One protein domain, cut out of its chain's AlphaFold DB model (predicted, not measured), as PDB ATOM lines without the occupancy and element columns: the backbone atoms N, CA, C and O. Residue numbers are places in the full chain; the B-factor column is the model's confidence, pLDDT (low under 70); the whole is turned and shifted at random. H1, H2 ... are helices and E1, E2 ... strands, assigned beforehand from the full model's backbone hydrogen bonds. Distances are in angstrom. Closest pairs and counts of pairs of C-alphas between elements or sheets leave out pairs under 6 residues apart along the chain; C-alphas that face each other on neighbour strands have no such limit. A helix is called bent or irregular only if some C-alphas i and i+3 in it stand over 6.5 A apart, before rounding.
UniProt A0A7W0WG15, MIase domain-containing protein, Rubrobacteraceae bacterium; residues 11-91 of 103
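This is residues 11 to 91 of the 103 residues of the protein "MIase domain-containing protein" of Rubrobacteraceae bacterium (UniProt A0A7W0WG15). A small body, made of the arm H1b of a long bent helix, the strand hairpin E1 and E2, and the helices H2 and H3, has a free end at each end of its long axis. Residues 11 to 17 stick out at one end and residues 84 to 91, with the short helix H4, at the other. The printed part has 81 residues, in the order H1 E1 E2 H2 H3 H4, mostly helix; the sheet E1 - E2 is antiparallel. It is loose, with a radius of gyration of the C-alphas of 14.7 A, and spans 53 by 27 by 19 A.

Find C-alpha 12 at (16.435, 29.872, 95.281), where H1, residues 12 to 35, begins. By its hydrogen bonds it was assigned as one helix, but it is bent: C-alphas 21 and 24 are 6.8 A apart. Arm H1a, residues 12 to 21, is 14.1 A long and H1b, residues 24 to 35, 16.7 A. Next come E1, residues 39 to 43, 10.6 A, and E2, residues 52 to 55, 9.8 A. H2, residues 60 to 68, is 12.4 A long. H3, residues 71 to 75, 8.3 A, is only just irregular, with C-alphas 71 and 74 6.6 A apart. H4, residues 86 to 90, 6.2 A, ends at C-alpha 90, (22.879, 80.970, 94.328).

H1a and H1b stand at a shallow tilt of 30 degrees. The closest C-alphas of H1b and E1, Leu 33 and Val 39, are 5.6 A apart. In the hairpin E1 and E2, look for N 40 and O 54, 2.8 A apart, within hydrogen-bond range. H1b, with residues 25 to 26 alone, only just touches H3, with 3 pairs of C-alphas within 8 A; the closest, Ser 26 and Pro 71, are 5.7 A apart. H1b and H2 are near each other. H4 is apart from H3 and H2. Every O i to N i+4 pair is within hydrogen-bond range in H1a, H1b, H2 and H4; H3 has 0 of 1, and 1 of 2 O i to N i+3 pairs.

Gly 13 and Asn 91 have the C-alphas farthest apart, 53.6 A. The printed part has no cut and no long link, and no printed residue is under 70 in pLDDT.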
ATOM      1  N   ARG A  11      12.091  31.464  93.996       72.25
ATOM      2  CA  ARG A  11      12.760  30.175  94.180       72.25
ATOM      3  C   ARG A  11      14.260  30.434  94.250       72.25
ATOM      4  O   ARG A  11      14.773  31.236  93.476       72.25
ATOM      5  N   ILE A  12      14.978  29.708  95.108       74.38
ATOM      6  CA  ILE A  12      16.435  29.872  95.281       74.38
ATOM      7  C   ILE A  12      17.170  29.851  93.930       74.38
ATOM      8  O   ILE A  12      18.055  30.666  93.712       74.38
ATOM      9  N   GLY A  13      16.757  28.994  92.989       74.94
ATOM     10  CA  GLY A  13      17.338  28.964  91.641       74.94
ATOM     11  C   GLY A  13      17.165  30.268  90.851       74.94
ATOM     12  O   GLY A  13      18.110  30.714  90.214       74.94
ATOM     13  N   GLN A  14      15.998  30.915  90.939       80.44
ATOM     14  CA  GLN A  14      15.749  32.215  90.302       80.44
ATOM     15  C   GLN A  14      16.568  33.325  90.967       80.44
ATOM     16  O   GLN A  14      17.095  34.192  90.280       80.44
ATOM     17  N   LEU A  15      16.726  33.276  92.295       83.50
ATOM     18  CA  LEU A  15      17.597  34.211  93.005       83.50
ATOM     19  C   LEU A  15      19.056  34.056  92.564       83.50
ATOM     20  O   LEU A  15      19.709  35.054  92.274       83.50
ATOM     21  N   THR A  16      19.556  32.818  92.482       88.00
ATOM     22  CA  THR A  16      20.909  32.546  91.983       88.00
ATOM     23  C   THR A  16      21.082  33.112  90.583       88.00
ATOM     24  O   THR A  16      22.055  33.819  90.356       88.00
ATOM     25  N   GLN A  17      20.117  32.877  89.690       88.88
ATOM     26  CA  GLN A  17      20.159  33.383  88.322       88.88
ATOM     27  C   GLN A  17      20.234  34.916  88.278       88.88
ATOM     28  O   GLN A  17      21.132  35.463  87.646       88.88
ATOM     29  N   ILE A  18      19.367  35.618  89.017       89.31
ATOM     30  CA  ILE A  18      19.396  37.088  89.115       89.31
ATOM     31  C   ILE A  18      20.759  37.576  89.622       89.31
ATOM     32  O   ILE A  18      21.324  38.533  89.092       89.31
ATOM     33  N   VAL A  19      21.312  36.918  90.644       90.44
ATOM     34  CA  VAL A  19      22.618  37.293  91.191       90.44
ATOM     35  C   VAL A  19      23.722  37.104  90.152       90.44
ATOM     36  O   VAL A  19      24.525  38.015  89.950       90.44
ATOM     37  N   THR A  20      23.773  35.947  89.490       92.81
ATOM     38  CA  THR A  20      24.867  35.591  88.579       92.81
ATOM     39  C   THR A  20      24.787  36.287  87.228       92.81
ATOM     40  O   THR A  20      25.829  36.585  86.655       92.81
ATOM     41  N   GLU A  21      23.583  36.545  86.721       93.12
ATOM     42  CA  GLU A  21      23.370  37.068  85.366       93.12
ATOM     43  C   GLU A  21      23.133  38.581  85.347       93.12
ATOM     44  O   GLU A  21      23.534  39.238  84.390       93.12
ATOM     45  N   ALA A  22      22.553  39.158  86.406       92.06
ATOM     46  CA  ALA A  22      22.247  40.588  86.449       92.06
ATOM     47  C   ALA A  22      23.102  41.351  87.470       92.06
ATOM     48  O   ALA A  22      23.793  42.308  87.111       92.06
ATOM     49  N   ILE A  23      23.096  40.938  88.742       90.31
ATOM     50  CA  ILE A  23      23.702  41.734  89.824       90.31
ATOM     51  C   ILE A  23      25.231  41.752  89.729       90.31
ATOM     52  O   ILE A  23      25.821  42.830  89.697       90.31
ATOM     53  N   LEU A  24      25.885  40.585  89.698       93.88
ATOM     54  CA  LEU A  24      27.352  40.514  89.702       93.88
ATOM     55  C   LEU A  24      27.982  41.155  88.451       93.88
ATOM     56  O   LEU A  24      28.902  41.957  88.626       93.88
ATOM     57  N   PRO A  25      27.497  40.895  87.220       95.56
ATOM     58  CA  PRO A  25      28.040  41.546  86.027       95.56
ATOM     59  C   PRO A  25      27.863  43.065  86.051       95.56
ATOM     60  O   PRO A  25      28.786  43.803  85.710       95.56
ATOM     61  N   SER A  26      26.712  43.550  86.522       93.69
ATOM     62  CA  SER A  26      26.484  44.990  86.641       93.69
ATOM     63  C   SER A  26      27.376  45.638  87.693       93.69
ATOM     64  O   SER A  26      27.806  46.770  87.508       93.69
ATOM     65  N   LEU A  27      27.687  44.938  88.790       92.06
ATOM     66  CA  LEU A  27      28.622  45.447  89.791       92.06
ATOM     67  C   LEU A  27      30.032  45.601  89.208       92.06
ATOM     68  O   LEU A  27      30.709  46.582  89.506       92.06
ATOM     69  N   GLU A  28      30.463  44.675  88.350       95.12
ATOM     70  CA  GLU A  28      31.747  44.791  87.655       95.12
ATOM     71  C   GLU A  28      31.742  45.946  86.643       95.12
ATOM     72  O   GLU A  28      32.677  46.745  86.627       95.12
ATOM     73  N   ALA A  29      30.658  46.120  85.881       95.25
ATOM     74  CA  ALA A  29      30.494  47.267  84.984       95.25
ATOM     75  C   ALA A  29      30.477  48.611  85.741       95.25
ATOM     76  O   ALA A  29      31.098  49.580  85.308       95.25
ATOM     77  N   LEU A  30      29.833  48.673  86.912       94.25
ATOM     78  CA  LEU A  30      29.853  49.852  87.781       94.25
ATOM     79  C   LEU A  30      31.255  50.141  88.334       94.25
ATOM     80  O   LEU A  30      31.639  51.306  88.433       94.25
ATOM     81  N   LYS A  31      32.043  49.108  88.661       93.88
ATOM     82  CA  LYS A  31      33.452  49.269  89.061       93.88
ATOM     83  C   LYS A  31      34.311  49.791  87.913       93.88
ATOM     84  O   LYS A  31      35.164  50.648  88.137       93.88
ATOM     85  N   ASP A  32      34.070  49.326  86.693       96.00
ATOM     86  CA  ASP A  32      34.739  49.853  85.505       96.00
ATOM     87  C   ASP A  32      34.374  51.331  85.266       96.00
ATOM     88  O   ASP A  32      35.265  52.167  85.100       96.00
ATOM     89  N   LEU A  33      33.089  51.697  85.365       96.12
ATOM     90  CA  LEU A  33      32.640  53.095  85.308       96.12
ATOM     91  C   LEU A  33      33.271  53.956  86.410       96.12
ATOM     92  O   LEU A  33      33.651  55.100  86.157       96.12
ATOM     93  N   GLN A  34      33.427  53.415  87.620       96.06
ATOM     94  CA  GLN A  34      34.127  54.092  88.710       96.06
ATOM     95  C   GLN A  34      35.608  54.315  88.378       96.06
ATOM     96  O   GLN A  34      36.124  55.411  88.587       96.06
ATOM     97  N   SER A  35      36.287  53.319  87.800       96.75
ATOM     98  CA  SER A  35      37.692  53.444  87.383       96.75
ATOM     99  C   SER A  35      37.904  54.510  86.299       96.75
ATOM    100  O   SER A  35      38.952  55.153  86.256       96.75
ATOM    101  N   ARG A  36      36.880  54.747  85.467       96.44
ATOM    102  CA  ARG A  36      36.842  55.789  84.429       96.44
ATOM    103  C   ARG A  36      36.388  57.160  84.947       96.44
ATOM    104  O   ARG A  36      36.289  58.095  84.160       96.44
ATOM    105  N   GLY A  37      36.087  57.287  86.241       96.44
ATOM    106  CA  GLY A  37      35.604  58.531  86.850       96.44
ATOM    107  C   GLY A  37      34.150  58.881  86.524       96.44
ATOM    108  O   GLY A  37      33.706  59.968  86.871       96.44
ATOM    109  N   LYS A  38      33.397  57.975  85.884       97.12
ATOM    110  CA  LYS A  38      31.972  58.175  85.575       97.12
ATOM    111  C   LYS A  38      31.083  57.937  86.789       97.12
ATOM    112  O   LYS A  38      30.110  58.652  86.969       97.12
ATOM    113  N   VAL A  39      31.425  56.980  87.652       97.00
ATOM    114  CA  VAL A  39      30.813  56.838  88.984       97.00
ATOM    115  C   VAL A  39      31.768  57.437  90.012       97.00
ATOM    116  O   VAL A  39      32.864  56.923  90.213       97.00
ATOM    117  N   LEU A  40      31.354  58.513  90.677       96.31
ATOM    118  CA  LEU A  40      32.165  59.209  91.679       96.31
ATOM    119  C   LEU A  40      32.086  58.508  93.037       96.31
ATOM    120  O   LEU A  40      33.094  58.272  93.701       96.31
ATOM    121  N   VAL A  41      30.871  58.156  93.450       94.25
ATOM    122  CA  VAL A  41      30.589  57.428  94.690       94.25
ATOM    123  C   VAL A  41      29.213  56.781  94.595       94.25
ATOM    124  O   VAL A  41      28.344  57.246  93.859       94.25
ATOM    125  N   GLY A  42      28.991  55.707  95.342       90.75
ATOM    126  CA  GLY A  42      27.687  55.074  95.396       90.75
ATOM    127  C   GLY A  42      27.614  53.927  96.388       90.75
ATOM    128  O   GLY A  42      28.605  53.561  97.019       90.75
ATOM    129  N   GLY A  43      26.418  53.366  96.532       89.19
ATOM    130  CA  GLY A  43      26.190  52.217  97.392       89.19
ATOM    131  C   GLY A  43      24.730  52.021  97.770       89.19
ATOM    132  O   GLY A  43      23.825  52.660  97.232       89.19
ATOM    133  N   HIS A  44      24.523  51.113  98.719       89.44
ATOM    134  CA  HIS A  44      23.211  50.779  99.249       89.44
ATOM    135  C   HIS A  44      22.949  51.590 100.522       89.44
ATOM    136  O   HIS A  44      23.638  51.375 101.525       89.44
ATOM    137  N   PRO A  45      21.966  52.506 100.541       91.25
ATOM    138  CA  PRO A  45      21.569  53.143 101.782       91.25
ATOM    139  C   PRO A  45      21.036  52.086 102.752       91.25
ATOM    140  O   PRO A  45      20.297  51.169 102.370       91.25
ATOM    141  N   VAL A  46      21.425  52.210 104.020       90.81
ATOM    142  CA  VAL A  46      21.069  51.244 105.063       90.81
ATOM    143  C   VAL A  46      19.549  51.165 105.209       90.81
ATOM    144  O   VAL A  46      18.865  52.181 105.317       90.81
ATOM    145  N   GLY A  47      19.021  49.939 105.204       88.50
ATOM    146  CA  GLY A  47      17.586  49.669 105.347       88.50
ATOM    147  C   GLY A  47      16.742  49.968 104.105       88.50
ATOM    148  O   GLY A  47      15.532  49.763 104.141       88.50
ATOM    149  N   GLN A  48      17.352  50.425 103.009       87.12
ATOM    150  CA  GLN A  48      16.658  50.680 101.748       87.12
ATOM    151  C   GLN A  48      16.799  49.498 100.787       87.12
ATOM    152  O   GLN A  48      17.612  48.608 101.017       87.12
ATOM    153  N   ARG A  49      15.992  49.484  99.717       83.12
ATOM    154  CA  ARG A  49      15.998  48.476  98.628       83.12
ATOM    155  C   ARG A  49      16.394  49.082  97.275       83.12
ATOM    156  O   ARG A  49      15.904  48.656  96.231       83.12
ATOM    157  N   TYR A  50      17.229  50.116  97.318       85.38
ATOM    158  CA  TYR A  50      17.730  50.806  96.141       85.38
ATOM    159  C   TYR A  50      19.201  51.177  96.286       85.38
ATOM    160  O   TYR A  50      19.718  51.283  97.395       85.38
ATOM    161  N   ILE A  51      19.853  51.397  95.149       88.44
ATOM    162  CA  ILE A  51      21.225  51.897  95.060       88.44
ATOM    163  C   ILE A  51      21.171  53.392  94.749       88.44
ATOM    164  O   ILE A  51      20.333  53.831  93.957       88.44
ATOM    165  N   VAL A  52      22.067  54.157  95.370       93.50
ATOM    166  CA  VAL A  52      22.337  55.558  95.028       93.50
ATOM    167  C   VAL A  52      23.726  55.638  94.418       93.50
ATOM    168  O   VAL A  52      24.673  55.090  94.982       93.50
ATOM    169  N   LEU A  53      23.839  56.327  93.287       94.75
ATOM    170  CA  LEU A  53      25.092  56.610  92.598       94.75
ATOM    171  C   LEU A  53      25.170  58.117  92.343       94.75
ATOM    172  O   LEU A  53      24.175  58.734  91.968       94.75
ATOM    173  N   PHE A  54      26.352  58.690  92.522       96.06
ATOM    174  CA  PHE A  54      26.702  60.018  92.036       96.06
ATOM    175  C   PHE A  54      27.597  59.832  90.821       96.06
ATOM    176  O   PHE A  54      28.619  59.142  90.912       96.06
ATOM    177  N   MET A  55      27.194  60.409  89.695       96.50
ATOM    178  CA  MET A  55      27.833  60.182  88.406       96.50
ATOM    179  C   MET A  55      28.260  61.496  87.765       96.50
ATOM    180  O   MET A  55      27.565  62.500  87.895       96.50
ATOM    181  N   GLU A  56      29.398  61.453  87.080       96.44
ATOM    182  CA  GLU A  56      29.872  62.525  86.211       96.44
ATOM    183  C   GLU A  56      29.404  62.238  84.781       96.44
ATOM    184  O   GLU A  56      29.751  61.202  84.203       96.44
ATOM    185  N   ALA A  57      28.616  63.150  84.219       95.06
ATOM    186  CA  ALA A  57      28.034  63.031  82.890       95.06
ATOM    187  C   ALA A  57      27.761  64.417  82.291       95.06
ATOM    188  O   ALA A  57      27.536  65.388  83.013       95.06
ATOM    189  N   GLU A  58      27.765  64.498  80.966       91.56
ATOM    190  CA  GLU A  58      27.505  65.721  80.207       91.56
ATOM    191  C   GLU A  58      26.006  66.048  80.126       91.56
ATOM    192  O   GLU A  58      25.633  67.212  79.946       91.56
ATOM    193  N   SER A  59      25.138  65.044  80.283       90.25
ATOM    194  CA  SER A  59      23.687  65.214  80.310       90.25
ATOM    195  C   SER A  59      22.974  64.132  81.124       90.25
ATOM    196  O   SER A  59      23.560  63.122  81.514       90.25
ATOM    197  N   GLU A  60      21.682  64.347  81.380       91.69
ATOM    198  CA  GLU A  60      20.822  63.334  81.997       91.69
ATOM    199  C   GLU A  60      20.687  62.097  81.091       91.69
ATOM    200  O   GLU A  60      20.717  60.971  81.582       91.69
ATOM    201  N   GLU A  61      20.603  62.293  79.775       92.44
ATOM    202  CA  GLU A  61      20.508  61.216  78.785       92.44
ATOM    203  C   GLU A  61      21.734  60.294  78.810       92.44
ATOM    204  O   GLU A  61      21.561  59.079  78.793       92.44
ATOM    205  N   GLU A  62      22.954  60.834  78.944       94.50
ATOM    206  CA  GLU A  62      24.160  60.001  79.081       94.50
ATOM    207  C   GLU A  62      24.072  59.098  80.322       94.50
ATOM    208  O   GLU A  62      24.443  57.924  80.274       94.50
ATOM    209  N   VAL A  63      23.550  59.615  81.440       94.69
ATOM    210  CA  VAL A  63      23.353  58.806  82.652       94.69
ATOM    211  C   VAL A  63      22.365  57.675  82.386       94.69
ATOM    212  O   VAL A  63      22.624  56.543  82.796       94.69
ATOM    213  N   HIS A  64      21.255  57.950  81.696       92.12
ATOM    214  CA  HIS A  64      20.281  56.915  81.342       92.12
ATOM    215  C   HIS A  64      20.901  55.846  80.444       92.12
ATOM    216  O   HIS A  64      20.816  54.674  80.791       92.12
ATOM    217  N   GLU A  65      21.608  56.219  79.377       93.44
ATOM    218  CA  GLU A  65      22.259  55.263  78.467       93.44
ATOM    219  C   GLU A  65      23.277  54.365  79.191       93.44
ATOM    220  O   GLU A  65      23.304  53.145  78.999       93.44
ATOM    221  N   LEU A  66      24.099  54.951  80.073       94.44
ATOM    222  CA  LEU A  66      25.071  54.200  80.873       94.44
ATOM    223  C   LEU A  66      24.397  53.198  81.816       94.44
ATOM    224  O   LEU A  66      24.936  52.111  82.031       94.44
ATOM    225  N   LEU A  67      23.251  53.561  82.398       92.00
ATOM    226  CA  LEU A  67      22.527  52.714  83.344       92.00
ATOM    227  C   LEU A  67      21.647  51.670  82.647       92.00
ATOM    228  O   LEU A  67      21.577  50.544  83.134       92.00
ATOM    229  N   GLU A  68      21.027  51.998  81.511       91.56
ATOM    230  CA  GLU A  68      20.267  51.059  80.673       91.56
ATOM    231  C   GLU A  68      21.157  49.931  80.144       91.56
ATOM    232  O   GLU A  68      20.724  48.780  80.091       91.56
ATOM    233  N   GLY A  69      22.425  50.233  79.841       91.38
ATOM    234  CA  GLY A  69      23.416  49.244  79.415       91.38
ATOM    235  C   GLY A  69      23.839  48.236  80.493       91.38
ATOM    236  O   GLY A  69      24.561  47.285  80.185       91.38
ATOM    237  N   LEU A  70      23.422  48.412  81.752       92.62
ATOM    238  CA  LEU A  70      23.715  47.463  82.825       92.62
ATOM    239  C   LEU A  70      22.680  46.332  82.839       92.62
ATOM    240  O   LEU A  70      21.490  46.622  82.845       92.62
ATOM    241  N   PRO A  71      23.080  45.056  82.993       92.88
ATOM    242  CA  PRO A  71      22.131  43.947  83.144       92.88
ATOM    243  C   PRO A  71      21.098  44.118  84.274       92.88
ATOM    244  O   PRO A  71      20.016  43.545  84.226       92.88
ATOM    245  N   LEU A  72      21.414  44.898  85.316       88.50
ATOM    246  CA  LEU A  72      20.491  45.197  86.414       88.50
ATOM    247  C   LEU A  72      19.342  46.134  86.015       88.50
ATOM    248  O   LEU A  72      18.392  46.235  86.787       88.50
ATOM    249  N   SER A  73      19.408  46.805  84.859       88.81
ATOM    250  CA  SER A  73      18.407  47.791  84.427       88.81
ATOM    251  C   SER A  73      17.005  47.192  84.294       88.81
ATOM    252  O   SER A  73      16.017  47.853  84.599       88.81
ATOM    253  N   GLU A  74      16.908  45.903  83.959       85.75
ATOM    254  CA  GLU A  74      15.636  45.179  83.846       85.75
ATOM    255  C   GLU A  74      14.963  44.888  85.203       85.75
ATOM    256  O   GLU A  74      13.802  44.479  85.253       85.75
ATOM    257  N   LEU A  75      15.673  45.073  86.324       83.31
ATOM    258  CA  LEU A  75      15.196  44.693  87.659       83.31
ATOM    259  C   LEU A  75      14.449  45.810  88.400       83.31
ATOM    260  O   LEU A  75      13.888  45.554  89.473       83.31
ATOM    261  N   GLY A  76      14.434  47.037  87.876       79.38
ATOM    262  CA  GLY A  76      13.641  48.116  88.459       79.38
ATOM    263  C   GLY A  76      13.952  49.505  87.919       79.38
ATOM    264  O   GLY A  76      14.923  49.725  87.206       79.38
ATOM    265  N   ASP A  77      13.139  50.470  88.342       86.06
ATOM    266  CA  ASP A  77      13.168  51.819  87.778       86.06
ATOM    267  C   ASP A  77      14.361  52.654  88.256       86.06
ATOM    268  O   ASP A  77      14.715  52.684  89.447       86.06
ATOM    269  N   THR A  78      14.937  53.412  87.328       87.75
ATOM    270  CA  THR A  78      15.998  54.385  87.585       87.75
ATOM    271  C   THR A  78      15.430  55.798  87.611       87.75
ATOM    272  O   THR A  78      14.608  56.173  86.782       87.75
ATOM    273  N   TYR A  79      15.886  56.589  88.580       89.75
ATOM    274  CA  TYR A  79      15.572  58.007  88.683       89.75
ATOM    275  C   TYR A  79      16.885  58.773  88.641       89.75
ATOM    276  O   TYR A  79      17.782  58.491  89.439       89.75
ATOM    277  N   VAL A  80      16.983  59.728  87.721       91.19
ATOM    278  CA  VAL A  80      18.143  60.604  87.576       91.19
ATOM    279  C   VAL A  80      17.766  61.992  88.076       91.19
ATOM    280  O   VAL A  80      16.627  62.441  87.962       91.19
ATOM    281  N   THR A  81      18.702  62.658  88.741       91.56
ATOM    282  CA  THR A  81      18.512  64.024  89.224       91.56
ATOM    283  C   THR A  81      19.830  64.767  89.094       91.56
ATOM    284  O   THR A  81      20.834  64.345  89.662       91.56
ATOM    285  N   GLU A  82      19.814  65.879  88.357       91.81
ATOM    286  CA  GLU A  82      20.970  66.768  88.214       91.81
ATOM    287  C   GLU A  82      21.365  67.338  89.585       91.81
ATOM    288  O   GLU A  82      20.568  68.013  90.252       91.81
ATOM    289  N   LEU A  83      22.609  67.091  90.002       92.19
ATOM    290  CA  LEU A  83      23.174  67.710  91.194       92.19
ATOM    291  C   LEU A  83      23.762  69.072  90.823       92.19
ATOM    292  O   LEU A  83      24.779  69.158  90.144       92.19
ATOM    293  N   LYS A  84      23.118  70.138  91.294       89.69
ATOM    294  CA  LYS A  84      23.553  71.514  91.026       89.69
ATOM    295  C   LYS A  84      24.646  71.948  91.986       89.69
ATOM    296  O   LYS A  84      24.576  71.662  93.184       89.69
ATOM    297  N   SER A  85      25.606  72.705  91.472       89.75
ATOM    298  CA  SER A  85      26.630  73.329  92.305       89.75
ATOM    299  C   SER A  85      26.019  74.409  93.209       89.75
ATOM    300  O   SER A  85      24.948  74.963  92.928       89.75
ATOM    301  N   PHE A  86      26.700  74.758  94.303       92.19
ATOM    302  CA  PHE A  86      26.227  75.830  95.184       92.19
ATOM    303  C   PHE A  86      26.143  77.178  94.454       92.19
ATOM    304  O   PHE A  86      25.225  77.956  94.703       92.19
ATOM    305  N   GLU A  87      27.051  77.444  93.517       90.38
ATOM    306  CA  GLU A  87      27.064  78.651  92.689       90.38
ATOM    307  C   GLU A  87      25.836  78.726  91.770       90.38
ATOM    308  O   GLU A  87      25.251  79.801  91.603       90.38
ATOM    309  N   GLU A  88      25.420  77.595  91.193       85.62
ATOM    310  CA  GLU A  88      24.206  77.507  90.374       85.62
ATOM    311  C   GLU A  88      22.946  77.743  91.208       85.62
ATOM    312  O   GLU A  88      22.037  78.458  90.775       85.62
ATOM    313  N   LEU A  89      22.906  77.190  92.422       87.31
ATOM    314  CA  LEU A  89      21.799  77.396  93.356       87.31
ATOM    315  C   LEU A  89      21.712  78.851  93.841       87.31
ATOM    316  O   LEU A  89      20.611  79.355  94.052       87.31
ATOM    317  N   GLN A  90      22.844  79.547  93.970       88.38
ATOM    318  CA  GLN A  90      22.879  80.970  94.328       88.38
ATOM    319  C   GLN A  90      22.395  81.894  93.199       88.38
ATOM    320  O   GLN A  90      21.916  82.990  93.482       88.38
ATOM    321  N   ASN A  91      22.509  81.489  91.927       80.44
ATOM    322  CA  ASN A  91      22.157  82.318  90.766       80.44
ATOM    323  C   ASN A  91      21.338  81.548  89.707       80.44
ATOM    324  O   ASN A  91      21.809  81.345  88.580       80.44
TER     325      ASN A  91